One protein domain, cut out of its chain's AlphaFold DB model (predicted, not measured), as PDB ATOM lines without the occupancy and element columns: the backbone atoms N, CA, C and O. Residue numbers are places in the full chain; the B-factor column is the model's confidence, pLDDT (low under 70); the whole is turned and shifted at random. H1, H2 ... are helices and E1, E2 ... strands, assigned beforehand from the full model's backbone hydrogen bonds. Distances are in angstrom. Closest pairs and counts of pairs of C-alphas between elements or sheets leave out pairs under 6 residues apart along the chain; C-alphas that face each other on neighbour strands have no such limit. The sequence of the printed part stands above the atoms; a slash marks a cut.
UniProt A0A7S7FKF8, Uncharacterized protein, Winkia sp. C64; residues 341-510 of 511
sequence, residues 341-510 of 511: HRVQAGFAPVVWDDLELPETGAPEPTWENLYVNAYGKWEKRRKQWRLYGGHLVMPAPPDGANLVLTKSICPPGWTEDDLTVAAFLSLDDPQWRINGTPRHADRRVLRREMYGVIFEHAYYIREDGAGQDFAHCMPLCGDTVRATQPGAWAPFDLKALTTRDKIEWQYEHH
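What this domain is: This is residues 341 to 510 of the 511 residues of an uncharacterized protein of Winkia sp. C64 (UniProt A0A7S7FKF8). Picture a twisted sheet of five strands, E1, E4, E5, E6 and E7, with helix H2 laid across one face; past the E7 edge come helix H1 and then a small separate hairpin, E2 and E3, at the end of the domain opposite to E1. Helix H3, modelled with low confidence, lies off the sheet on the side away from H2. The printed part has 170 residues, with three named helices and seven named strands in the order E1 H1 E2 E3 H2 E4 E5 E6 E7 H3; under half of its residues are in named elements, and the class is mixed, helices and strands. The larger sheet is mixed, in the order E1 E4 E5 E6 E7, and the two-stranded one is antiparallel. The whole is compact, with a radius of gyration of the C-alphas of 15.9 A and spans of 47 by 40 by 31 A.

How they stand to each other: Begin with E1, residues 350 to 352, an edge strand; its neighbour E4, residues 432 to 435, is parallel to it at 7 degrees, with N 352 and O 433 2.9 A apart. From E4 the sheet continues as a meander, each strand the antiparallel neighbour of the one before: E4, E5 at residues 443 to 450, E6 at residues 453 to 461 and E7 at residues 468 to 478. Look for N 434 and O 445, 2.9 A apart, in the hairpin of E4 and E5; N 446 and O 457, 2.8 A, in that of E5 and E6; and N 456 and O 474, 2.8 A, in that of E6 and E7. H2, residues 416 to 428, is on one face of this sheet, giving two layers, a helix layer over a sheet layer, at a height over the sheet of 8.3 A. It lies over E5, and only just over E6 and E7, with 3 of its C-alphas on each. It only just runs across the strands, at 61 degrees to E5 on the local plane; the closest C-alphas of H2 and E5 are those of Ser 426 and Arg 448, 5.1 A apart. H1, residues 367 to 375, touches H2 at a steep tilt of 59 degrees, opposite ways, closest at the C-alphas of Ala 374 and Glu 416, 6.5 A apart. H1 only grazes the sheet with its residues 369 to 374; its closest C-alphas to E7 are those of Asn 373 and His 472, 6.4 A apart. After H1, E2 at residues 377 to 381 and E3 at residues 384 to 388 form a hairpin, with N 379 and O 386 2.9 A apart. E2 and E3 are apart from E5, E6 and E7, for instance. H3, residues 500 to 508, is not on the larger sheet and is only just apart from E1, at 8.3 A. Every O i to N i+4 pair is within hydrogen-bond range in H1 and H3, and 8 of 9 are in H2.

Where its parts are: Find C-alpha 350 at (4.904, -26.655, -11.068), where E1 begins; it ends at residue 352. H1, from 367 to 375, is 11.9 A long from first to last C-alpha, E2, from 377 to 381, is 12.3 A, and E3, from 384 to 388, is 12.9 A. H2 starts at C-alpha 416, (-1.101, -17.243, -36.167), and runs 18.4 A to 428. E4, from 432 to 435, measures 10.3 A, E5, from 443 to 450, 22.7 A, E6, from 453 to 461, 26.4 A, and E7, from 468 to 478, 28.3 A. H3, from 500 to 508, is 13.2 A long and ends at C-alpha 508, (-10.028, -41.469, -20.093).

The domain as a whole: The two C-alphas farthest apart are those of Gly 346 and Gly 400, at 49.9 A. The printed part has no cut. The links from E1 to H1, E3 to H2 and E7 to H3 are long, with 14, 27 and 21 residues. The mean pLDDT of the printed part is 73.8; 60 residues are under 70, among them residues 352 to 360, 400 to 407 and 482 to 510, and the mean for H3 is 42.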
ATOM      1  N   HIS A 341      -1.593 -10.752 -18.985       85.12
ATOM      2  CA  HIS A 341      -1.402 -12.071 -18.373       85.12
ATOM      3  C   HIS A 341      -2.156 -12.181 -17.045       85.12
ATOM      4  O   HIS A 341      -2.207 -11.225 -16.265       85.12
ATOM      5  N   ARG A 342      -2.715 -13.360 -16.768       84.69
ATOM      6  CA  ARG A 342      -3.405 -13.657 -15.501       84.69
ATOM      7  C   ARG A 342      -2.501 -14.290 -14.462       84.69
ATOM      8  O   ARG A 342      -2.746 -14.122 -13.267       84.69
ATOM      9  N   VAL A 343      -1.474 -15.019 -14.888       81.88
ATOM     10  CA  VAL A 343      -0.493 -15.584 -13.965       81.88
ATOM     11  C   VAL A 343       0.552 -14.516 -13.655       81.88
ATOM     12  O   VAL A 343       1.137 -13.910 -14.550       81.88
ATOM     13  N   GLN A 344       0.753 -14.241 -12.365       73.94
ATOM     14  CA  GLN A 344       1.632 -13.165 -11.909       73.94
ATOM     15  C   GLN A 344       3.104 -13.452 -12.220       73.94
ATOM     16  O   GLN A 344       3.560 -14.599 -12.206       73.94
ATOM     17  N   ALA A 345       3.872 -12.379 -12.423       67.94
ATOM     18  CA  ALA A 345       5.324 -12.453 -12.490       67.94
ATOM     19  C   ALA A 345       5.874 -13.040 -11.175       67.94
ATOM     20  O   ALA A 345       5.606 -12.509 -10.100       67.94
ATOM     21  N   GLY A 346       6.625 -14.143 -11.264       67.25
ATOM     22  CA  GLY A 346       7.149 -14.869 -10.098       67.25
ATOM     23  C   GLY A 346       6.366 -16.126  -9.705       67.25
ATOM     24  O   GLY A 346       6.658 -16.708  -8.662       67.25
ATOM     25  N   PHE A 347       5.400 -16.568 -10.516       79.06
ATOM     26  CA  PHE A 347       4.796 -17.893 -10.367       79.06
ATOM     27  C   PHE A 347       5.877 -18.983 -10.362       79.06
ATOM     28  O   PHE A 347       6.656 -19.092 -11.310       79.06
ATOM     29  N   ALA A 348       5.927 -19.777  -9.292       78.12
ATOM     30  CA  ALA A 348       6.856 -20.893  -9.184       78.12
ATOM     31  C   ALA A 348       6.408 -22.022 -10.129       78.12
ATOM     32  O   ALA A 348       5.280 -22.501  -9.972       78.12
ATOM     33  N   PRO A 349       7.247 -22.454 -11.091       81.31
ATOM     34  CA  PRO A 349       6.883 -23.528 -12.003       81.31
ATOM     35  C   PRO A 349       6.502 -24.798 -11.246       81.31
ATOM     36  O   PRO A 349       7.193 -25.219 -10.316       81.31
ATOM     37  N   VAL A 350       5.404 -25.418 -11.661       80.56
ATOM     38  CA  VAL A 350       4.904 -26.655 -11.068       80.56
ATOM     39  C   VAL A 350       5.406 -27.826 -11.903       80.56
ATOM     40  O   VAL A 350       5.092 -27.939 -13.088       80.56
ATOM     41  N   VAL A 351       6.183 -28.707 -11.284       74.06
ATOM     42  CA  VAL A 351       6.684 -29.935 -11.913       74.06
ATOM     43  C   VAL A 351       5.952 -31.117 -11.295       74.06
ATOM     44  O   VAL A 351       5.938 -31.262 -10.073       74.06
ATOM     45  N   TRP A 352       5.290 -31.917 -12.126       67.25
ATOM     46  CA  TRP A 352       4.601 -33.134 -11.703       67.25
ATOM     47  C   TRP A 352       5.409 -34.360 -12.091       67.25
ATOM     48  O   TRP A 352       5.647 -34.594 -13.276       67.25
ATOM     49  N   ASP A 353       5.762 -35.130 -11.060       60.94
ATOM     50  CA  ASP A 353       6.719 -36.237 -11.081       60.94
ATOM     51  C   ASP A 353       8.155 -35.783 -11.411       60.94
ATOM     52  O   ASP A 353       8.359 -34.698 -11.957       60.94
ATOM     53  N   ASP A 354       9.158 -36.586 -11.034       56.44
ATOM     54  CA  ASP A 354      10.588 -36.331 -11.281       56.44
ATOM     55  C   ASP A 354      10.879 -36.355 -12.791       56.44
ATOM     56  O   ASP A 354      11.325 -37.342 -13.375       56.44
ATOM     57  N   LEU A 355      10.513 -35.267 -13.464       58.44
ATOM     58  CA  LEU A 355      10.574 -35.126 -14.906       58.44
ATOM     59  C   LEU A 355      12.018 -34.837 -15.309       58.44
ATOM     60  O   LEU A 355      12.452 -33.683 -15.335       58.44
ATOM     61  N   GLU A 356      12.759 -35.890 -15.649       57.69
ATOM     62  CA  GLU A 356      13.990 -35.751 -16.420       57.69
ATOM     63  C   GLU A 356      13.610 -35.249 -17.818       57.69
ATOM     64  O   GLU A 356      13.032 -35.967 -18.642       57.69
ATOM     65  N   LEU A 357      13.871 -33.963 -18.072       60.22
ATOM     66  CA  LEU A 357      13.850 -33.454 -19.434       60.22
ATOM     67  C   LEU A 357      15.019 -34.098 -20.188       60.22
ATOM     68  O   LEU A 357      16.135 -34.086 -19.666       60.22
ATOM     69  N   PRO A 358      14.798 -34.628 -21.399       60.53
ATOM     70  CA  PRO A 358      15.893 -35.136 -22.212       60.53
ATOM     71  C   PRO A 358      16.928 -34.027 -22.450       60.53
ATOM     72  O   PRO A 358      16.559 -32.883 -22.730       60.53
ATOM     73  N   GLU A 359      18.219 -34.366 -22.375       57.94
ATOM     74  CA  GLU A 359      19.329 -33.414 -22.571       57.94
ATOM     75  C   GLU A 359      19.255 -32.680 -23.921       57.94
ATOM     76  O   GLU A 359      19.732 -31.556 -24.052       57.94
ATOM     77  N   THR A 360      18.609 -33.292 -24.918       62.62
ATOM     78  CA  THR A 360      18.423 -32.735 -26.262       62.62
ATOM     79  C   THR A 360      17.346 -31.644 -26.346       62.62
ATOM     80  O   THR A 360      17.184 -31.055 -27.411       62.62
ATOM     81  N   GLY A 361      16.606 -31.370 -25.264       71.00
ATOM     82  CA  GLY A 361      15.482 -30.422 -25.254       71.00
ATOM     83  C   GLY A 361      14.238 -30.949 -25.982       71.00
ATOM     84  O   GLY A 361      14.281 -32.020 -26.577       71.00
ATOM     85  N   ALA A 362      13.122 -30.216 -25.898       79.75
ATOM     86  CA  ALA A 362      11.869 -30.532 -26.598       79.75
ATOM     87  C   ALA A 362      11.970 -30.216 -28.109       79.75
ATOM     88  O   ALA A 362      12.708 -29.295 -28.472       79.75
ATOM     89  N   PRO A 363      11.228 -30.910 -28.996       86.50
ATOM     90  CA  PRO A 363      11.317 -30.668 -30.430       86.50
ATOM     91  C   PRO A 363      10.724 -29.301 -30.782       86.50
ATOM     92  O   PRO A 363       9.589 -28.981 -30.414       86.50
ATOM     93  N   GLU A 364      11.482 -28.494 -31.523       88.56
ATOM     94  CA  GLU A 364      10.979 -27.211 -32.008       88.56
ATOM     95  C   GLU A 364       9.900 -27.416 -33.089       88.56
ATOM     96  O   GLU A 364      10.081 -28.238 -33.992       88.56
ATOM     97  N   PRO A 365       8.781 -26.669 -33.043       90.19
ATOM     98  CA  PRO A 365       7.756 -26.740 -34.076       90.19
ATOM     99  C   PRO A 365       8.285 -26.280 -35.437       90.19
ATOM    100  O   PRO A 365       8.857 -25.196 -35.563       90.19
ATOM    101  N   THR A 366       8.013 -27.058 -36.481       89.69
ATOM    102  CA  THR A 366       8.201 -26.621 -37.873       89.69
ATOM    103  C   THR A 366       7.048 -25.722 -38.338       89.69
ATOM    104  O   THR A 366       5.982 -25.681 -37.716       89.69
ATOM    105  N   TRP A 367       7.211 -25.043 -39.480       86.44
ATOM    106  CA  TRP A 367       6.112 -24.294 -40.107       86.44
ATOM    107  C   TRP A 367       4.909 -25.185 -40.445       86.44
ATOM    108  O   TRP A 367       3.774 -24.761 -40.229       86.44
ATOM    109  N   GLU A 368       5.125 -26.436 -40.872       87.00
ATOM    110  CA  GLU A 368       4.024 -27.387 -41.089       87.00
ATOM    111  C   GLU A 368       3.304 -27.700 -39.772       87.00
ATOM    112  O   GLU A 368       2.072 -27.679 -39.727       87.00
ATOM    113  N   ASN A 369       4.046 -27.939 -38.683       89.75
ATOM    114  CA  ASN A 369       3.434 -28.202 -37.379       89.75
ATOM    115  C   ASN A 369       2.550 -27.036 -36.940       89.75
ATOM    116  O   ASN A 369       1.396 -27.250 -36.568       89.75
ATOM    117  N   LEU A 370       3.068 -25.808 -37.012       89.12
ATOM    118  CA  LEU A 370       2.322 -24.619 -36.621       89.12
ATOM    119  C   LEU A 370       1.121 -24.374 -37.559       89.12
ATOM    120  O   LEU A 370       0.057 -23.979 -37.081       89.12
ATOM    121  N   TYR A 371       1.244 -24.664 -38.862       87.12
ATOM    122  CA  TYR A 371       0.143 -24.551 -39.828       87.12
ATOM    123  C   TYR A 371      -0.995 -25.514 -39.491       87.12
ATOM    124  O   TYR A 371      -2.147 -25.097 -39.357       87.12
ATOM    125  N   VAL A 372      -0.677 -26.799 -39.302       87.44
ATOM    126  CA  VAL A 372      -1.661 -27.817 -38.905       87.44
ATOM    127  C   VAL A 372      -2.303 -27.429 -37.579       87.44
ATOM    128  O   VAL A 372      -3.514 -27.547 -37.412       87.44
ATOM    129  N   ASN A 373      -1.523 -26.906 -36.641       88.56
ATOM    130  CA  ASN A 373      -2.030 -26.470 -35.352       88.56
ATOM    131  C   ASN A 373      -3.039 -25.308 -35.480       88.56
ATOM    132  O   ASN A 373      -4.089 -25.333 -34.838       88.56
ATOM    133  N   ALA A 374      -2.778 -24.337 -36.358       87.00
ATOM    134  CA  ALA A 374      -3.654 -23.189 -36.595       87.00
ATOM    135  C   ALA A 374      -4.917 -23.528 -37.410       87.00
ATOM    136  O   ALA A 374      -6.025 -23.172 -37.000       87.00
ATOM    137  N   TYR A 375      -4.761 -24.226 -38.538       85.94
ATOM    138  CA  TYR A 375      -5.809 -24.388 -39.564       85.94
ATOM    139  C   TYR A 375      -6.303 -25.817 -39.753       85.94
ATOM    140  O   TYR A 375      -7.259 -26.063 -40.483       85.94
ATOM    141  N   GLY A 376      -5.650 -26.766 -39.104       85.94
ATOM    142  CA  GLY A 376      -6.039 -28.157 -39.101       85.94
ATOM    143  C   GLY A 376      -5.622 -28.945 -40.340       85.94
ATOM    144  O   GLY A 376      -5.310 -28.406 -41.400       85.94
ATOM    145  N   LYS A 377      -5.625 -30.270 -40.198       85.94
ATOM    146  CA  LYS A 377      -5.395 -31.231 -41.283       85.94
ATOM    147  C   LYS A 377      -6.308 -32.432 -41.096       85.94
ATOM    148  O   LYS A 377      -6.331 -33.040 -40.025       85.94
ATOM    149  N   TRP A 378      -7.053 -32.775 -42.141       83.25
ATOM    150  CA  TRP A 378      -7.836 -34.004 -42.177       83.25
ATOM    151  C   TRP A 378      -6.957 -35.163 -42.630       83.25
ATOM    152  O   TRP A 378      -6.340 -35.109 -43.692       83.25
ATOM    153  N   GLU A 379      -6.928 -36.231 -41.842       81.88
ATOM    154  CA  GLU A 379      -6.241 -37.470 -42.191       81.88
ATOM    155  C   GLU A 379      -7.211 -38.646 -42.053       81.88
ATOM    156  O   GLU A 379      -7.955 -38.771 -41.073       81.88
ATOM    157  N   LYS A 380      -7.220 -39.530 -43.051       80.25
ATOM    158  CA  LYS A 380      -8.029 -40.746 -43.013       80.25
ATOM    159  C   LYS A 380      -7.258 -41.833 -42.272       80.25
ATOM    160  O   LYS A 380      -6.281 -42.364 -42.792       80.25
ATOM    161  N   ARG A 381      -7.721 -42.213 -41.078       74.00
ATOM    162  CA  ARG A 381      -7.168 -43.345 -40.321       74.00
ATOM    163  C   ARG A 381      -8.143 -44.514 -40.333       74.00
ATOM    164  O   ARG A 381      -9.249 -44.443 -39.794       74.00
ATOM    165  N   ARG A 382      -7.723 -45.628 -40.939       80.25
ATOM    166  CA  ARG A 382      -8.570 -46.812 -41.176       80.25
ATOM    167  C   ARG A 382      -9.858 -46.416 -41.925       80.25
ATOM    168  O   ARG A 382      -9.788 -45.996 -43.075       80.25
ATOM    169  N   LYS A 383     -11.032 -46.543 -41.292       75.56
ATOM    170  CA  LYS A 383     -12.350 -46.224 -41.877       75.56
ATOM    171  C   LYS A 383     -12.926 -44.876 -41.414       75.56
ATOM    172  O   LYS A 383     -14.074 -44.590 -41.728       75.56
ATOM    173  N   GLN A 384     -12.172 -44.065 -40.670       75.50
ATOM    174  CA  GLN A 384     -12.662 -42.812 -40.087       75.50
ATOM    175  C   GLN A 384     -11.751 -41.635 -40.441       75.50
ATOM    176  O   GLN A 384     -10.524 -41.756 -40.457       75.50
ATOM    177  N   TRP A 385     -12.361 -40.486 -40.713       78.56
ATOM    178  CA  TRP A 385     -11.652 -39.217 -40.836       78.56
ATOM    179  C   TRP A 385     -11.344 -38.661 -39.449       78.56
ATOM    180  O   TRP A 385     -12.206 -38.676 -38.569       78.56
ATOM    181  N   ARG A 386     -10.116 -38.179 -39.250       76.12
ATOM    182  CA  ARG A 386      -9.693 -37.489 -38.028       76.12
ATOM    183  C   ARG A 386      -9.158 -36.106 -38.378       76.12
ATOM    184  O   ARG A 386      -8.394 -35.967 -39.330       76.12
ATOM    185  N   LEU A 387      -9.563 -35.109 -37.598       79.00
ATOM    186  CA  LEU A 387      -9.037 -33.751 -37.672       79.00
ATOM    187  C   LEU A 387      -7.904 -33.579 -36.652       79.00
ATOM    188  O   LEU A 387      -8.086 -33.824 -35.456       79.00
ATOM    189  N   TYR A 388      -6.750 -33.137 -37.136       82.12
ATOM    190  CA  TYR A 388      -5.599 -32.732 -36.331       82.12
ATOM    191  C   TYR A 388      -5.528 -31.208 -36.288       82.12
ATOM    192  O   TYR A 388      -5.719 -30.598 -37.330       82.12
ATOM    193  N   GLY A 389      -5.251 -30.613 -35.120       84.31
ATOM    194  CA  GLY A 389      -5.125 -29.158 -34.936       84.31
ATOM    195  C   GLY A 389      -6.408 -28.363 -35.219       84.31
ATOM    196  O   GLY A 389      -7.500 -28.808 -34.859       84.31
ATOM    197  N   GLY A 390      -6.271 -27.195 -35.858       85.31
ATOM    198  CA  GLY A 390      -7.391 -26.324 -36.249       85.31
ATOM    199  C   GLY A 390      -7.868 -25.370 -35.151       85.31
ATOM    200  O   GLY A 390      -9.072 -25.173 -34.988       85.31
ATOM    201  N   HIS A 391      -6.943 -24.809 -34.369       87.06
ATOM    202  CA  HIS A 391      -7.266 -24.013 -33.180       87.06
ATOM    203  C   HIS A 391      -7.620 -22.544 -33.460       87.06
ATOM    204  O   HIS A 391      -8.196 -21.905 -32.581       87.06
ATOM    205  N   LEU A 392      -7.330 -22.010 -34.653       83.94
ATOM    206  CA  LEU A 392      -7.845 -20.703 -35.101       83.94
ATOM    207  C   LEU A 392      -9.042 -20.873 -36.027       83.94
ATOM    208  O   LEU A 392     -10.071 -20.223 -35.853       83.94
ATOM    209  N   VAL A 393      -8.896 -21.752 -37.018       79.44
ATOM    210  CA  VAL A 393      -9.912 -22.013 -38.034       79.44
ATOM    211  C   VAL A 393     -10.030 -23.518 -38.211       79.44
ATOM    212  O   VAL A 393      -9.040 -24.200 -38.463       79.44
ATOM    213  N   MET A 394     -11.253 -24.035 -38.100       74.00
ATOM    214  CA  MET A 394     -11.530 -25.437 -38.394       74.00
ATOM    215  C   MET A 394     -11.827 -25.602 -39.889       74.00
ATOM    216  O   MET A 394     -12.725 -24.927 -40.402       74.00
ATOM    217  N   PRO A 395     -11.130 -26.506 -40.595       75.25
ATOM    218  CA  PRO A 395     -11.401 -26.763 -41.997       75.25
ATOM    219  C   PRO A 395     -12.696 -27.569 -42.134       75.25
ATOM    220  O   PRO A 395     -12.994 -28.436 -41.306       75.25
ATOM    221  N   ALA A 396     -13.457 -27.309 -43.200       75.31
ATOM    222  CA  ALA A 396     -14.678 -28.060 -43.486       75.31
ATOM    223  C   ALA A 396     -14.382 -29.575 -43.578       75.31
ATOM    224  O   ALA A 396     -13.326 -29.957 -44.095       75.31
ATOM    225  N   PRO A 397     -15.269 -30.443 -43.057       76.44
ATOM    226  CA  PRO A 397     -15.098 -31.885 -43.162       76.44
ATOM    227  C   PRO A 397     -15.163 -32.345 -44.629       76.44
ATOM    228  O   PRO A 397     -15.967 -31.810 -45.393       76.44
ATOM    229  N   PRO A 398     -14.376 -33.359 -45.030       78.56
ATOM    230  CA  PRO A 398     -14.564 -34.046 -46.305       78.56
ATOM    231  C   PRO A 398     -15.948 -34.707 -46.382       78.56
ATOM    232  O   PRO A 398     -16.491 -35.126 -45.354       78.56
ATOM    233  N   ASP A 399     -16.487 -34.867 -47.593       73.81
ATOM    234  CA  ASP A 399     -17.802 -35.478 -47.820       73.81
ATOM    235  C   ASP A 399     -17.950 -36.828 -47.090       73.81
ATOM    236  O   ASP A 399     -17.147 -37.754 -47.254       73.81
ATOM    237  N   GLY A 400     -18.988 -36.935 -46.252       62.84
ATOM    238  CA  GLY A 400     -19.308 -38.141 -45.479       62.84
ATOM    239  C   GLY A 400     -18.519 -38.336 -44.176       62.84
ATOM    240  O   GLY A 400     -18.672 -39.375 -43.529       62.84
ATOM    241  N   ALA A 401     -17.682 -37.382 -43.755       64.12
ATOM    242  CA  ALA A 401     -17.032 -37.433 -42.445       64.12
ATOM    243  C   ALA A 401     -17.998 -37.017 -41.318       64.12
ATOM    244  O   ALA A 401     -18.531 -35.909 -41.315       64.12
ATOM    245  N   ASN A 402     -18.183 -37.886 -40.316       58.22
ATOM    246  CA  ASN A 402     -18.865 -37.505 -39.079       58.22
ATOM    247  C   ASN A 402     -17.980 -36.535 -38.286       58.22
ATOM    248  O   ASN A 402     -16.845 -36.860 -37.929       58.22
ATOM    249  N   LEU A 403     -18.515 -35.349 -38.004       54.47
ATOM    250  CA  LEU A 403     -17.833 -34.283 -37.282       54.47
ATOM    251  C   LEU A 403     -17.764 -34.629 -35.784       54.47
ATOM    252  O   LEU A 403     -18.604 -34.215 -34.989       54.47
ATOM    253  N   VAL A 404     -16.771 -35.422 -35.383       51.53
ATOM    254  CA  VAL A 404     -16.462 -35.627 -33.962       51.53
ATOM    255  C   VAL A 404     -15.677 -34.407 -33.485       51.53
ATOM    256  O   VAL A 404     -14.451 -34.361 -33.568       51.53
ATOM    257  N   LEU A 405     -16.398 -33.373 -33.052       51.06
ATOM    258  CA  LEU A 405     -15.796 -32.151 -32.533       51.06
ATOM    259  C   LEU A 405     -15.320 -32.365 -31.089       51.06
ATOM    260  O   LEU A 405     -16.065 -32.141 -30.134       51.06
ATOM    261  N   THR A 406     -14.068 -32.768 -30.903       53.34
ATOM    262  CA  THR A 406     -13.435 -32.893 -29.574       53.34
ATOM    263  C   THR A 406     -12.253 -31.939 -29.390       53.34
ATOM    264  O   THR A 406     -11.326 -32.236 -28.640       53.34
ATOM    265  N   LYS A 407     -12.238 -30.796 -30.089       67.06
ATOM    266  CA  LYS A 407     -11.090 -29.877 -30.122       67.06
ATOM    267  C   LYS A 407     -11.466 -28.491 -29.607       67.06
ATOM    268  O   LYS A 407     -12.556 -27.997 -29.870       67.06
ATOM    269  N   SER A 408     -10.562 -27.874 -28.857       76.81
ATOM    270  CA  SER A 408     -10.710 -26.507 -28.364       76.81
ATOM    271  C   SER A 408     -10.291 -25.484 -29.420       76.81
ATOM    272  O   SER A 408      -9.418 -25.752 -30.244       76.81
ATOM    273  N   ILE A 409     -10.900 -24.301 -29.391       83.00
ATOM    274  CA  ILE A 409     -10.611 -23.195 -30.313       83.00
ATOM    275  C   ILE A 409     -10.176 -21.979 -29.493       83.00
ATOM    276  O   ILE A 409     -10.743 -21.712 -28.427       83.00
ATOM    277  N   CYS A 410      -9.171 -21.256 -29.983       85.88
ATOM    278  CA  CYS A 410      -8.683 -20.029 -29.367       85.88
ATOM    279  C   CYS A 410      -9.791 -18.962 -29.275       85.88
ATOM    280  O   CYS A 410     -10.718 -18.952 -30.091       85.88
ATOM    281  N   PRO A 411      -9.692 -18.032 -28.308       83.94
ATOM    282  CA  PRO A 411     -10.569 -16.872 -28.249       83.94
ATOM    283  C   PRO A 411     -10.579 -16.062 -29.551       83.94
ATOM    284  O   PRO A 411      -9.548 -15.973 -30.231       83.94
ATOM    285  N   PRO A 412     -11.704 -15.399 -29.878       79.12
ATOM    286  CA  PRO A 412     -11.739 -14.418 -30.955       79.12
ATOM    287  C   PRO A 412     -10.630 -13.372 -30.783       79.12
ATOM    288  O   PRO A 412     -10.410 -12.866 -29.685       79.12
ATOM    289  N   GLY A 413      -9.935 -13.048 -31.872       79.25
ATOM    290  CA  GLY A 413      -8.850 -12.068 -31.878       79.25
ATOM    291  C   GLY A 413      -7.449 -12.666 -31.800       79.25
ATOM    292  O   GLY A 413      -6.512 -11.945 -32.132       79.25
ATOM    293  N   TRP A 414      -7.288 -13.946 -31.435       86.81
ATOM    294  CA  TRP A 414      -6.015 -14.667 -31.572       86.81
ATOM    295  C   TRP A 414      -5.639 -14.882 -33.038       86.81
ATOM    296  O   TRP A 414      -6.495 -14.997 -33.914       86.81
ATOM    297  N   THR A 415      -4.336 -14.931 -33.285       85.75
ATOM    298  CA  THR A 415      -3.736 -14.978 -34.621       85.75
ATOM    299  C   THR A 415      -2.689 -16.073 -34.709       85.75
ATOM    300  O   THR A 415      -2.325 -16.699 -33.710       85.75
ATOM    301  N   GLU A 416      -2.170 -16.289 -35.910       85.94
ATOM    302  CA  GLU A 416      -1.101 -17.243 -36.167       85.94
ATOM    303  C   GLU A 416       0.191 -16.881 -35.411       85.94
ATOM    304  O   GLU A 416       0.881 -17.770 -34.903       85.94
ATOM    305  N   ASP A 417       0.487 -15.585 -35.258       86.12
ATOM    306  CA  ASP A 417       1.627 -15.108 -34.466       86.12
ATOM    307  C   ASP A 417       1.455 -15.447 -32.990       86.12
ATOM    308  O   ASP A 417       2.402 -15.881 -32.340       86.12
ATOM    309  N   ASP A 418       0.246 -15.287 -32.453       88.94
ATOM    310  CA  ASP A 418      -0.015 -15.588 -31.045       88.94
ATOM    311  C   ASP A 418       0.076 -17.087 -30.770       88.94
ATOM    312  O   ASP A 418       0.602 -17.482 -29.734       88.94
ATOM    313  N   LEU A 419      -0.372 -17.929 -31.710       88.94
ATOM    314  CA  LEU A 419      -0.165 -19.375 -31.630       88.94
ATOM    315  C   LEU A 419       1.311 -19.764 -31.729       88.94
ATOM    316  O   LEU A 419       1.743 -20.682 -31.035       88.94
ATOM    317  N   THR A 420       2.086 -19.079 -32.569       90.00
ATOM    318  CA  THR A 420       3.531 -19.318 -32.693       90.00
ATOM    319  C   THR A 420       4.242 -18.954 -31.392       90.00
ATOM    320  O   THR A 420       4.983 -19.761 -30.832       90.00
ATOM    321  N   VAL A 421       3.938 -17.770 -30.856       90.81
ATOM    322  CA  VAL A 421       4.366 -17.312 -29.530       90.81
ATOM    323  C   VAL A 421       3.959 -18.325 -28.468       90.81
ATOM    324  O   VAL A 421       4.798 -18.710 -27.657       90.81
ATOM    325  N   ALA A 422       2.734 -18.843 -28.526       91.56
ATOM    326  CA  ALA A 422       2.257 -19.835 -27.581       91.56
ATOM    327  C   ALA A 422       3.009 -21.159 -27.621       91.56
ATOM    328  O   ALA A 422       3.357 -21.697 -26.563       91.56
ATOM    329  N   ALA A 423       3.297 -21.656 -28.819       92.00
ATOM    330  CA  ALA A 423       4.011 -22.904 -29.006       92.00
ATOM    331  C   ALA A 423       5.434 -22.826 -28.448       92.00
ATOM    332  O   ALA A 423       5.834 -23.730 -27.718       92.00
ATOM    333  N   PHE A 424       6.159 -21.741 -28.738       93.19
ATOM    334  CA  PHE A 424       7.549 -21.560 -28.311       93.19
ATOM    335  C   PHE A 424       7.692 -21.132 -26.848       93.19
ATOM    336  O   PHE A 424       8.506 -21.706 -26.132       93.19
ATOM    337  N   LEU A 425       6.876 -20.203 -26.340       90.50
ATOM    338  CA  LEU A 425       6.956 -19.817 -24.923       90.50
ATOM    339  C   LEU A 425       6.592 -20.967 -23.981       90.50
ATOM    340  O   LEU A 425       7.156 -21.056 -22.894       90.50
ATOM    341  N   SER A 426       5.675 -21.852 -24.384       90.06
ATOM    342  CA  SER A 426       5.370 -23.055 -23.603       90.06
ATOM    343  C   SER A 426       6.545 -24.040 -23.561       90.06
ATOM    344  O   SER A 426       6.625 -24.818 -22.616       90.06
ATOM    345  N   LEU A 427       7.459 -24.004 -24.541       88.50
ATOM    346  CA  LEU A 427       8.708 -24.774 -24.520       88.50
ATOM    347  C   LEU A 427       9.787 -24.101 -23.667       88.50
ATOM    348  O   LEU A 427      10.398 -24.757 -22.825       88.50
ATOM    349  N   ASP A 428      10.014 -22.807 -23.894       88.44
ATOM    350  CA  ASP A 428      11.137 -22.068 -23.308       88.44
ATOM    351  C   ASP A 428      10.932 -21.773 -21.819       88.44
ATOM    352  O   ASP A 428      11.880 -21.787 -21.035       88.44
ATOM    353  N   ASP A 429       9.691 -21.487 -21.425       87.31
ATOM    354  CA  ASP A 429       9.336 -21.061 -20.072       87.31
ATOM    355  C   ASP A 429       8.000 -21.698 -19.630       87.31
ATOM    356  O   ASP A 429       6.991 -21.015 -19.434       87.31
ATOM    357  N   PRO A 430       7.919 -23.035 -19.514       88.44
ATOM    358  CA  PRO A 430       6.710 -23.695 -19.041       88.44
ATOM    359  C   PRO A 430       6.434 -23.352 -17.577       88.44
ATOM    360  O   PRO A 430       7.291 -23.508 -16.708       88.44
ATOM    361  N   GLN A 431       5.191 -22.971 -17.292       87.19
ATOM    362  CA  GLN A 431       4.698 -22.793 -15.925       87.19
ATOM    363  C   GLN A 431       4.280 -24.128 -15.297       87.19
ATOM    364  O   GLN A 431       4.380 -24.283 -14.083       87.19
ATOM    365  N   TRP A 432       3.863 -25.106 -16.109       86.62
ATOM    366  CA  TRP A 432       3.596 -26.473 -15.656       86.62
ATOM    367  C   TRP A 432       4.295 -27.498 -16.544       86.62
ATOM    368  O   TRP A 432       4.303 -27.360 -17.771       86.62
ATOM    369  N   ARG A 433       4.833 -28.549 -15.923       85.56
ATOM    370  CA  ARG A 433       5.448 -29.701 -16.595       85.56
ATOM    371  C   ARG A 433       4.803 -30.984 -16.100       85.56
ATOM    372  O   ARG A 433       4.707 -31.186 -14.892       85.56
ATOM    373  N   ILE A 434       4.346 -31.816 -17.027       78.75
ATOM    374  CA  ILE A 434       3.548 -33.004 -16.725       78.75
ATOM    375  C   ILE A 434       4.061 -34.178 -17.567       78.75
ATOM    376  O   ILE A 434       4.181 -34.072 -18.794       78.75
ATOM    377  N   ASN A 435       4.352 -35.300 -16.907       72.00
ATOM    378  CA  ASN A 435       4.623 -36.570 -17.577       72.00
ATOM    379  C   ASN A 435       3.330 -37.188 -18.123       72.00
ATOM    380  O   ASN A 435       2.243 -36.998 -17.576       72.00
ATOM    381  N   GLY A 436       3.445 -37.935 -19.218       64.12
ATOM    382  CA  GLY A 436       2.335 -38.725 -19.730       64.12
ATOM    383  C   GLY A 436       1.855 -39.772 -18.720       64.12
ATOM    384  O   GLY A 436       2.579 -40.181 -17.815       64.12
ATOM    385  N   THR A 437       0.601 -40.199 -18.865       64.69
ATOM    386  CA  THR A 437       0.030 -41.273 -18.040       64.69
ATOM    387  C   THR A 437       0.742 -42.603 -18.326       64.69
ATOM    388  O   THR A 437       1.378 -42.728 -19.371       64.69
ATOM    389  N   PRO A 438       0.595 -43.653 -17.491       60.91
ATOM    390  CA  PRO A 438       1.179 -44.970 -17.781       60.91
ATOM    391  C   PRO A 438       0.808 -45.540 -19.164       60.91
ATOM    392  O   PRO A 438       1.564 -46.316 -19.738       60.91
ATOM    393  N   ARG A 439      -0.341 -45.131 -19.730       58.41
ATOM    394  CA  ARG A 439      -0.795 -45.507 -21.082       58.41
ATOM    395  C   ARG A 439      -0.072 -44.740 -22.208       58.41
ATOM    396  O   ARG A 439      -0.082 -45.197 -23.345       58.41
ATOM    397  N   HIS A 440       0.544 -43.602 -21.898       68.38
ATOM    398  CA  HIS A 440       1.287 -42.727 -22.812       68.38
ATOM    399  C   HIS A 440       2.589 -42.252 -22.154       68.38
ATOM    400  O   HIS A 440       2.843 -41.052 -22.063       68.38
ATOM    401  N   ALA A 441       3.386 -43.188 -21.628       71.25
ATOM    402  CA  ALA A 441       4.595 -42.885 -20.854       71.25
ATOM    403  C   ALA A 441       5.673 -42.137 -21.671       71.25
ATOM    404  O   ALA A 441       6.542 -41.458 -21.119       71.25
ATOM    405  N   ASP A 442       5.591 -42.230 -22.994       77.25
ATOM    406  CA  ASP A 442       6.413 -41.541 -23.984       77.25
ATOM    407  C   ASP A 442       6.013 -40.073 -24.202       77.25
ATOM    408  O   ASP A 442       6.780 -39.294 -24.767       77.25
ATOM    409  N   ARG A 443       4.833 -39.657 -23.736       83.19
ATOM    410  CA  ARG A 443       4.333 -38.296 -23.918       83.19
ATOM    411  C   ARG A 443       4.880 -37.345 -22.857       83.19
ATOM    412  O   ARG A 443       4.989 -37.681 -21.675       83.19
ATOM    413  N   ARG A 444       5.181 -36.118 -23.266       84.94
ATOM    414  CA  ARG A 444       5.541 -34.993 -22.398       84.94
ATOM    415  C   ARG A 444       4.605 -33.829 -22.666       84.94
ATOM    416  O   ARG A 444       4.213 -33.588 -23.809       84.94
ATOM    417  N   VAL A 445       4.229 -33.130 -21.601       85.31
ATOM    418  CA  VAL A 445       3.275 -32.026 -21.655       85.31
ATOM    419  C   VAL A 445       3.835 -30.821 -20.908       85.31
ATOM    420  O   VAL A 445       4.198 -30.900 -19.735       85.31
ATOM    421  N   LEU A 446       3.877 -29.691 -21.601       87.69
ATOM    422  CA  LEU A 446       4.326 -28.400 -21.106       87.69
ATOM    423  C   LEU A 446       3.178 -27.404 -21.240       87.69
ATOM    424  O   LEU A 446       2.523 -27.352 -22.280       87.69
ATOM    425  N   ARG A 447       2.905 -26.621 -20.196       88.94
ATOM    426  CA  ARG A 447       1.822 -25.631 -20.234       88.94
ATOM    427  C   ARG A 447       2.292 -24.255 -19.819       88.94
ATOM    428  O   ARG A 447       3.125 -24.115 -18.919       88.94
ATOM    429  N   ARG A 448       1.692 -23.239 -20.432       89.00
ATOM    430  CA  ARG A 448       1.924 -21.838 -20.090       89.00
ATOM    431  C   ARG A 448       0.675 -21.002 -20.299       89.00
ATOM    432  O   ARG A 448      -0.038 -21.160 -21.287       89.00
ATOM    433  N   GLU A 449       0.437 -20.089 -19.370       89.69
ATOM    434  CA  GLU A 449      -0.573 -19.053 -19.507       89.69
ATOM    435  C   GLU A 449      -0.069 -17.872 -20.339       89.69
ATOM    436  O   GLU A 449       1.018 -17.335 -20.119       89.69
ATOM    437  N   MET A 450      -0.899 -17.444 -21.283       88.69
ATOM    438  CA  MET A 450      -0.707 -16.262 -22.108       88.69
ATOM    439  C   MET A 450      -2.034 -15.540 -22.279       88.69
ATOM    440  O   MET A 450      -2.977 -16.091 -22.843       88.69
ATOM    441  N   TYR A 451      -2.085 -14.296 -21.806       87.75
ATOM    442  CA  TYR A 451      -3.216 -13.386 -22.006       87.75
ATOM    443  C   TYR A 451      -4.578 -13.994 -21.624       87.75
ATOM    444  O   TYR A 451      -5.563 -13.908 -22.354       87.75
ATOM    445  N   GLY A 452      -4.626 -14.673 -20.478       85.44
ATOM    446  CA  GLY A 452      -5.818 -15.329 -19.948       85.44
ATOM    447  C   GLY A 452      -6.171 -16.663 -20.604       85.44
ATOM    448  O   GLY A 452      -7.250 -17.187 -20.323       85.44
ATOM    449  N   VAL A 453      -5.288 -17.226 -21.433       87.44
ATOM    450  CA  VAL A 453      -5.440 -18.542 -22.066       87.44
ATOM    451  C   VAL A 453      -4.269 -19.432 -21.692       87.44
ATOM    452  O   VAL A 453      -3.112 -19.038 -21.790       87.44
ATOM    453  N   ILE A 454      -4.553 -20.659 -21.284       87.38
ATOM    454  CA  ILE A 454      -3.532 -21.640 -20.937       87.38
ATOM    455  C   ILE A 454      -3.335 -22.548 -22.132       87.38
ATOM    456  O   ILE A 454      -4.266 -23.231 -22.551       87.38
ATOM    457  N   PHE A 455      -2.125 -22.551 -22.672       89.38
ATOM    458  CA  PHE A 455      -1.744 -23.415 -23.775       89.38
ATOM    459  C   PHE A 455      -1.062 -24.669 -23.269       89.38
ATOM    460  O   PHE A 455      -0.312 -24.637 -22.295       89.38
ATOM    461  N   GLU A 456      -1.335 -25.769 -23.956       88.75
ATOM    462  CA  GLU A 456      -0.682 -27.049 -23.768       88.75
ATOM    463  C   GLU A 456       0.135 -27.390 -25.006       88.75
ATOM    464  O   GLU A 456      -0.432 -27.649 -26.065       88.75
ATOM    465  N   HIS A 457       1.451 -27.443 -24.839       89.00
ATOM    466  CA  HIS A 457       2.380 -28.026 -25.787       89.00
ATOM    467  C   HIS A 457       2.627 -29.488 -25.405       89.00
ATOM    468  O   HIS A 457       3.057 -29.780 -24.289       89.00
ATOM    469  N   ALA A 458       2.393 -30.411 -26.334       87.31
ATOM    470  CA  ALA A 458       2.695 -31.823 -26.148       87.31
ATOM    471  C   ALA A 458       3.656 -32.347 -27.219       87.31
ATOM    472  O   ALA A 458       3.583 -31.946 -28.382       87.31
ATOM    473  N   TYR A 459       4.517 -33.282 -26.827       88.00
ATOM    474  CA  TYR A 459       5.414 -34.016 -27.721       88.00
ATOM    475  C   TYR A 459       5.619 -35.451 -27.224       88.00
ATOM    476  O   TYR A 459       5.327 -35.760 -26.065       88.00
ATOM    477  N   TYR A 460       6.088 -36.325 -28.110       85.12
ATOM    478  CA  TYR A 460       6.362 -37.733 -27.827       85.12
ATOM    479  C   TYR A 460       7.856 -38.028 -27.946       85.12
ATOM    480  O   TYR A 460       8.534 -37.474 -28.810       85.12
ATOM    481  N   ILE A 461       8.356 -38.916 -27.095       80.81
ATOM    482  CA  ILE A 461       9.698 -39.494 -27.191       80.81
ATOM    483  C   ILE A 461       9.584 -40.785 -28.004       80.81
ATOM    484  O   ILE A 461       8.780 -41.651 -27.672       80.81
ATOM    485  N   ARG A 462      10.363 -40.924 -29.077       77.56
ATOM    486  CA  ARG A 462      10.305 -42.119 -29.932       77.56
ATOM    487  C   ARG A 462      10.840 -43.347 -29.190       77.56
ATOM    488  O   ARG A 462      11.778 -43.239 -28.403       77.56
ATOM    489  N   GLU A 463      10.266 -44.520 -29.471       69.38
ATOM    490  CA  GLU A 463      10.626 -45.800 -28.826       69.38
ATOM    491  C   GLU A 463      12.107 -46.183 -29.002       69.38
ATOM    492  O   GLU A 463      12.670 -46.879 -28.162       69.38
ATOM    493  N   ASP A 464      12.749 -45.712 -30.075       67.31
ATOM    494  CA  ASP A 464      14.171 -45.934 -30.365       67.31
ATOM    495  C   ASP A 464      15.118 -45.027 -29.555       67.31
ATOM    496  O   ASP A 464      16.338 -45.159 -29.665       67.31
ATOM    497  N   GLY A 465      14.578 -44.094 -28.761       60.75
ATOM    498  CA  GLY A 465      15.344 -43.092 -28.018       60.75
ATOM    499  C   GLY A 465      16.092 -42.089 -28.906       60.75
ATOM    500  O   GLY A 465      16.830 -41.255 -28.383       60.75
ATOM    501  N   ALA A 466      15.918 -42.147 -30.232       57.19
ATOM    502  CA  ALA A 466      16.720 -41.420 -31.214       57.19
ATOM    503  C   ALA A 466      16.069 -40.112 -31.696       57.19
ATOM    504  O   ALA A 466      16.640 -39.409 -32.531       57.19
ATOM    505  N   GLY A 467      14.886 -39.757 -31.185       68.00
ATOM    506  CA  GLY A 467      14.223 -38.509 -31.551       68.00
ATOM    507  C   GLY A 467      12.965 -38.199 -30.749       68.00
ATOM    508  O   GLY A 467      12.470 -39.012 -29.967       68.00
ATOM    509  N   GLN A 468      12.449 -36.990 -30.957       79.88
ATOM    510  CA  GLN A 468      11.230 -36.491 -30.332       79.88
ATOM    511  C   GLN A 468      10.322 -35.908 -31.412       79.88
ATOM    512  O   GLN A 468      10.793 -35.173 -32.278       79.88
ATOM    513  N   ASP A 469       9.030 -36.214 -31.342       82.44
ATOM    514  CA  ASP A 469       8.049 -35.789 -32.336       82.44
ATOM    515  C   ASP A 469       7.069 -34.789 -31.706       82.44
ATOM    516  O   ASP A 469       6.401 -35.081 -30.707       82.44
ATOM    517  N   PHE A 470       6.969 -33.594 -32.297       84.88
ATOM    518  CA  PHE A 470       5.963 -32.601 -31.916       84.88
ATOM    519  C   PHE A 470       4.552 -33.181 -32.097       84.88
ATOM    520  O   PHE A 470       4.224 -33.693 -33.170       84.88
ATOM    521  N   ALA A 471       3.699 -33.061 -31.076       83.00
ATOM    522  CA  ALA A 471       2.315 -33.522 -31.146       83.00
ATOM    523  C   ALA A 471       1.344 -32.380 -31.469       83.00
ATOM    524  O   ALA A 471       0.687 -32.400 -32.511       83.00
ATOM    525  N   HIS A 472       1.227 -31.393 -30.574       83.62
ATOM    526  CA  HIS A 472       0.301 -30.264 -30.723       83.62
ATOM    527  C   HIS A 472       0.631 -29.106 -29.778       83.62
ATOM    528  O   HIS A 472       1.307 -29.295 -28.767       83.62
ATOM    529  N   CYS A 473       0.073 -27.925 -30.065       88.69
ATOM    530  CA  CYS A 473       0.011 -26.804 -29.127       88.69
ATOM    531  C   CYS A 473      -1.416 -26.231 -29.073       88.69
ATOM    532  O   CYS A 473      -1.804 -25.431 -29.921       88.69
ATOM    533  N   MET A 474      -2.215 -26.617 -28.080       87.25
ATOM    534  CA  MET A 474      -3.652 -26.313 -28.052       87.25
ATOM    535  C   MET A 474      -4.044 -25.382 -26.898       87.25
ATOM    536  O   MET A 474      -3.455 -25.482 -25.820       87.25
ATOM    537  N   PRO A 475      -5.061 -24.516 -27.066       87.06
ATOM    538  CA  PRO A 475      -5.647 -23.784 -25.950       87.06
ATOM    539  C   PRO A 475      -6.431 -24.763 -25.069       87.06
ATOM    540  O   PRO A 475      -7.358 -25.417 -25.534       87.06
ATOM    541  N   LEU A 476      -6.076 -24.894 -23.800       80.12
ATOM    542  CA  LEU A 476      -6.727 -25.823 -22.877       80.12
ATOM    543  C   LEU A 476      -7.932 -25.176 -22.184       80.12
ATOM    544  O   LEU A 476      -9.021 -25.744 -22.161       80.12
ATOM    545  N   CYS A 477      -7.738 -23.981 -21.630       77.19
ATOM    546  CA  CYS A 477      -8.782 -23.197 -20.974       77.19
ATOM    547  C   CYS A 477      -8.439 -21.707 -21.000       77.19
ATOM    548  O   CYS A 477      -7.291 -21.321 -21.221       77.19
ATOM    549  N   GLY A 478      -9.445 -20.866 -20.802       75.94
ATOM    550  CA  GLY A 478      -9.308 -19.418 -20.862       75.94
ATOM    551  C   GLY A 478     -10.641 -18.759 -21.163       75.94
ATOM    552  O   GLY A 478     -11.549 -19.390 -21.708       75.94
ATOM    553  N   ASP A 479     -10.776 -17.489 -20.799       64.56
ATOM    554  CA  ASP A 479     -12.030 -16.777 -21.018       64.56
ATOM    555  C   ASP A 479     -12.324 -16.755 -22.519       64.56
ATOM    556  O   ASP A 479     -11.542 -16.242 -23.316       64.56
ATOM    557  N   THR A 480     -13.451 -17.357 -22.898       69.56
ATOM    558  CA  THR A 480     -13.923 -17.551 -24.279       69.56
ATOM    559  C   THR A 480     -13.221 -18.621 -25.131       69.56
ATOM    560  O   THR A 480     -13.573 -18.761 -26.304       69.56
ATOM    561  N   VAL A 481     -12.333 -19.450 -24.557       75.62
ATOM    562  CA  VAL A 481     -11.907 -20.706 -25.207       75.62
ATOM    563  C   VAL A 481     -13.143 -21.576 -25.418       75.62
ATOM    564  O   VAL A 481     -13.840 -21.945 -24.466       75.62
ATOM    565  N   ARG A 482     -13.437 -21.894 -26.681       66.31
ATOM    566  CA  ARG A 482     -14.599 -22.715 -27.034       66.31
ATOM    567  C   ARG A 482     -14.192 -24.179 -26.984       66.31
ATOM    568  O   ARG A 482     -13.391 -24.611 -27.811       66.31
ATOM    569  N   ALA A 483     -14.747 -24.937 -26.040       61.66
ATOM    570  CA  ALA A 483     -14.757 -26.390 -26.142       61.66
ATOM    571  C   ALA A 483     -15.958 -26.796 -27.001       61.66
ATOM    572  O   ALA A 483     -17.031 -26.203 -26.922       61.66
ATOM    573  N   THR A 484     -15.784 -27.784 -27.867       54.16
ATOM    574  CA  THR A 484     -16.800 -28.129 -28.864       54.16
ATOM    575  C   THR A 484     -17.905 -29.073 -28.376       54.16
ATOM    576  O   THR A 484     -18.763 -29.456 -29.169       54.16
ATOM    577  N   GLN A 485     -17.942 -29.437 -27.089       48.44
ATOM    578  CA  GLN A 485     -19.143 -30.068 -26.535       48.44
ATOM    579  C   GLN A 485     -20.274 -29.028 -26.412       48.44
ATOM    580  O   GLN A 485     -20.003 -27.892 -26.013       48.44
ATOM    581  N   PRO A 486     -21.541 -29.379 -26.712       32.91
ATOM    582  CA  PRO A 486     -22.659 -28.453 -26.555       32.91
ATOM    583  C   PRO A 486     -22.761 -27.967 -25.097       32.91
ATOM    584  O   PRO A 486     -23.083 -28.745 -24.205       32.91
ATOM    585  N   GLY A 487     -22.476 -26.682 -24.854       40.78
ATOM    586  CA  GLY A 487     -22.678 -26.021 -23.555       40.78
ATOM    587  C   GLY A 487     -21.462 -25.894 -22.626       40.78
ATOM    588  O   GLY A 487     -21.608 -25.309 -21.555       40.78
ATOM    589  N   ALA A 488     -20.268 -26.364 -23.004       45.59
ATOM    590  CA  ALA A 488     -19.082 -26.270 -22.149       45.59
ATOM    591  C   ALA A 488     -18.154 -25.118 -22.580       45.59
ATOM    592  O   ALA A 488     -17.372 -25.235 -23.519       45.59
ATOM    593  N   TRP A 489     -18.206 -23.992 -21.870       51.81
ATOM    594  CA  TRP A 489     -17.064 -23.075 -21.828       51.81
ATOM    595  C   TRP A 489     -15.960 -23.735 -20.996       51.81
ATOM    596  O   TRP A 489     -16.271 -24.392 -20.001       51.81
ATOM    597  N   ALA A 490     -14.692 -23.567 -21.372       59.72
ATOM    598  CA  ALA A 490     -13.559 -23.960 -20.533       59.72
ATOM    599  C   ALA A 490     -13.047 -22.713 -19.791       59.72
ATOM    600  O   ALA A 490     -12.068 -22.110 -20.245       59.72
ATOM    601  N   PRO A 491     -13.727 -22.259 -18.713       61.19
ATOM    602  CA  PRO A 491     -13.329 -21.050 -18.009       61.19
ATOM    603  C   PRO A 491     -11.899 -21.191 -17.498       61.19
ATOM    604  O   PRO A 491     -11.415 -22.296 -17.241       61.19
ATOM    605  N   PHE A 492     -11.230 -20.055 -17.340       62.34
ATOM    606  CA  PHE A 492      -9.908 -20.020 -16.743       62.34
ATOM    607  C   PHE A 492      -9.946 -20.633 -15.329       62.34
ATOM    608  O   PHE A 492     -10.519 -20.048 -14.410       62.34
ATOM    609  N   ASP A 493      -9.346 -21.813 -15.152       67.56
ATOM    610  CA  ASP A 493      -9.326 -22.540 -13.877       67.56
ATOM    611  C   ASP A 493      -7.907 -23.021 -13.550       67.56
ATOM    612  O   ASP A 493      -7.443 -24.055 -14.032       67.56
ATOM    613  N   LEU A 494      -7.224 -22.274 -12.678       64.00
ATOM    614  CA  LEU A 494      -5.906 -22.652 -12.162       64.00
ATOM    615  C   LEU A 494      -5.957 -23.922 -11.298       64.00
ATOM    616  O   LEU A 494      -4.973 -24.655 -11.249       64.00
ATOM    617  N   LYS A 495      -7.086 -24.223 -10.638       57.62
ATOM    618  CA  LYS A 495      -7.213 -25.398  -9.757       57.62
ATOM    619  C   LYS A 495      -7.299 -26.703 -10.546       57.62
ATOM    620  O   LYS A 495      -6.830 -27.732 -10.057       57.62
ATOM    621  N   ALA A 496      -7.844 -26.674 -11.764       54.09
ATOM    622  CA  ALA A 496      -7.849 -27.823 -12.676       54.09
ATOM    623  C   ALA A 496      -6.437 -28.248 -13.122       54.09
ATOM    624  O   ALA A 496      -6.239 -29.386 -13.533       54.09
ATOM    625  N   LEU A 497      -5.453 -27.352 -13.010       57.78
ATOM    626  CA  LEU A 497      -4.057 -27.592 -13.380       57.78
ATOM    627  C   LEU A 497      -3.167 -27.988 -12.207       57.78
ATOM    628  O   LEU A 497      -2.037 -28.405 -12.430       57.78
ATOM    629  N   THR A 498      -3.650 -27.830 -10.972       55.28
ATOM    630  CA  THR A 498      -2.912 -28.166  -9.747       55.28
ATOM    631  C   THR A 498      -3.382 -29.475  -9.100       55.28
ATOM    632  O   THR A 498      -2.813 -29.882  -8.094       55.28
ATOM    633  N   THR A 499      -4.380 -30.160  -9.673       51.28
ATOM    634  CA  THR A 499      -4.894 -31.454  -9.188       51.28
ATOM    635  C   THR A 499      -4.707 -32.554 -10.235       51.28
ATOM    636  O   THR A 499      -5.283 -32.483 -11.320       51.28
ATOM    637  N   ARG A 500      -3.891 -33.569  -9.910       48.81
ATOM    638  CA  ARG A 500      -3.542 -34.708 -10.786       48.81
ATOM    639  C   ARG A 500      -4.790 -35.430 -11.329       48.81
ATOM    640  O   ARG A 500      -4.875 -35.704 -12.524       48.81
ATOM    641  N   ASP A 501      -5.805 -35.577 -10.480       40.25
ATOM    642  CA  ASP A 501      -7.024 -36.364 -10.727       40.25
ATOM    643  C   ASP A 501      -7.938 -35.817 -11.846       40.25
ATOM    644  O   ASP A 501      -8.598 -36.581 -12.549       40.25
ATOM    645  N   LYS A 502      -7.988 -34.492 -12.069       43.78
ATOM    646  CA  LYS A 502      -8.837 -33.902 -13.130       43.78
ATOM    647  C   LYS A 502      -8.255 -34.080 -14.534       43.78
ATOM    648  O   LYS A 502      -9.001 -34.062 -15.512       43.78
ATOM    649  N   ILE A 503      -6.936 -34.233 -14.640       45.22
ATOM    650  CA  ILE A 503      -6.242 -34.396 -15.921       45.22
ATOM    651  C   ILE A 503      -6.345 -35.847 -16.394       45.22
ATOM    652  O   ILE A 503      -6.606 -36.066 -17.575       45.22
ATOM    653  N   GLU A 504      -6.268 -36.829 -15.493       39.62
ATOM    654  CA  GLU A 504      -6.556 -38.236 -15.817       39.62
ATOM    655  C   GLU A 504      -7.997 -38.425 -16.326       39.62
ATOM    656  O   GLU A 504      -8.201 -39.076 -17.353       39.62
ATOM    657  N   TRP A 505      -8.980 -37.741 -15.722       37.69
ATOM    658  CA  TRP A 505     -10.384 -37.783 -16.162       37.69
ATOM    659  C   TRP A 505     -10.599 -37.295 -17.610       37.69
ATOM    660  O   TRP A 505     -11.388 -37.888 -18.352       37.69
ATOM    661  N   GLN A 506      -9.875 -36.253 -18.049       44.31
ATOM    662  CA  GLN A 506      -9.925 -35.777 -19.441       44.31
ATOM    663  C   GLN A 506      -9.319 -36.787 -20.429       44.31
ATOM    664  O   GLN A 506      -9.784 -36.886 -21.564       44.31
ATOM    665  N   TYR A 507      -8.308 -37.558 -20.018       42.34
ATOM    666  CA  TYR A 507      -7.648 -38.537 -20.887       42.34
ATOM    667  C   TYR A 507      -8.410 -39.861 -21.014       42.34
ATOM    668  O   TYR A 507      -8.334 -40.495 -22.067       42.34
ATOM    669  N   GLU A 508      -9.193 -40.260 -20.013       36.81
ATOM    670  CA  GLU A 508     -10.028 -41.469 -20.093       36.81
ATOM    671  C   GLU A 508     -11.222 -41.326 -21.054       36.81
ATOM    672  O   GLU A 508     -11.656 -42.317 -21.640       36.81
ATOM    673  N   HIS A 509     -11.712 -40.103 -21.284       32.72
ATOM    674  CA  HIS A 509     -12.902 -39.836 -22.108       32.72
ATOM    675  C   HIS A 509     -12.592 -39.392 -23.553       32.72
ATOM    676  O   HIS A 509     -13.515 -39.169 -24.339       32.72
ATOM    677  N   HIS A 510     -11.311 -39.270 -23.924       33.28
ATOM    678  CA  HIS A 510     -10.860 -38.845 -25.260       33.28
ATOM    679  C   HIS A 510     -10.068 -39.917 -26.045       33.28
ATOM    680  O   HIS A 510      -9.447 -39.586 -27.058       33.28
TER     681      HIS A 510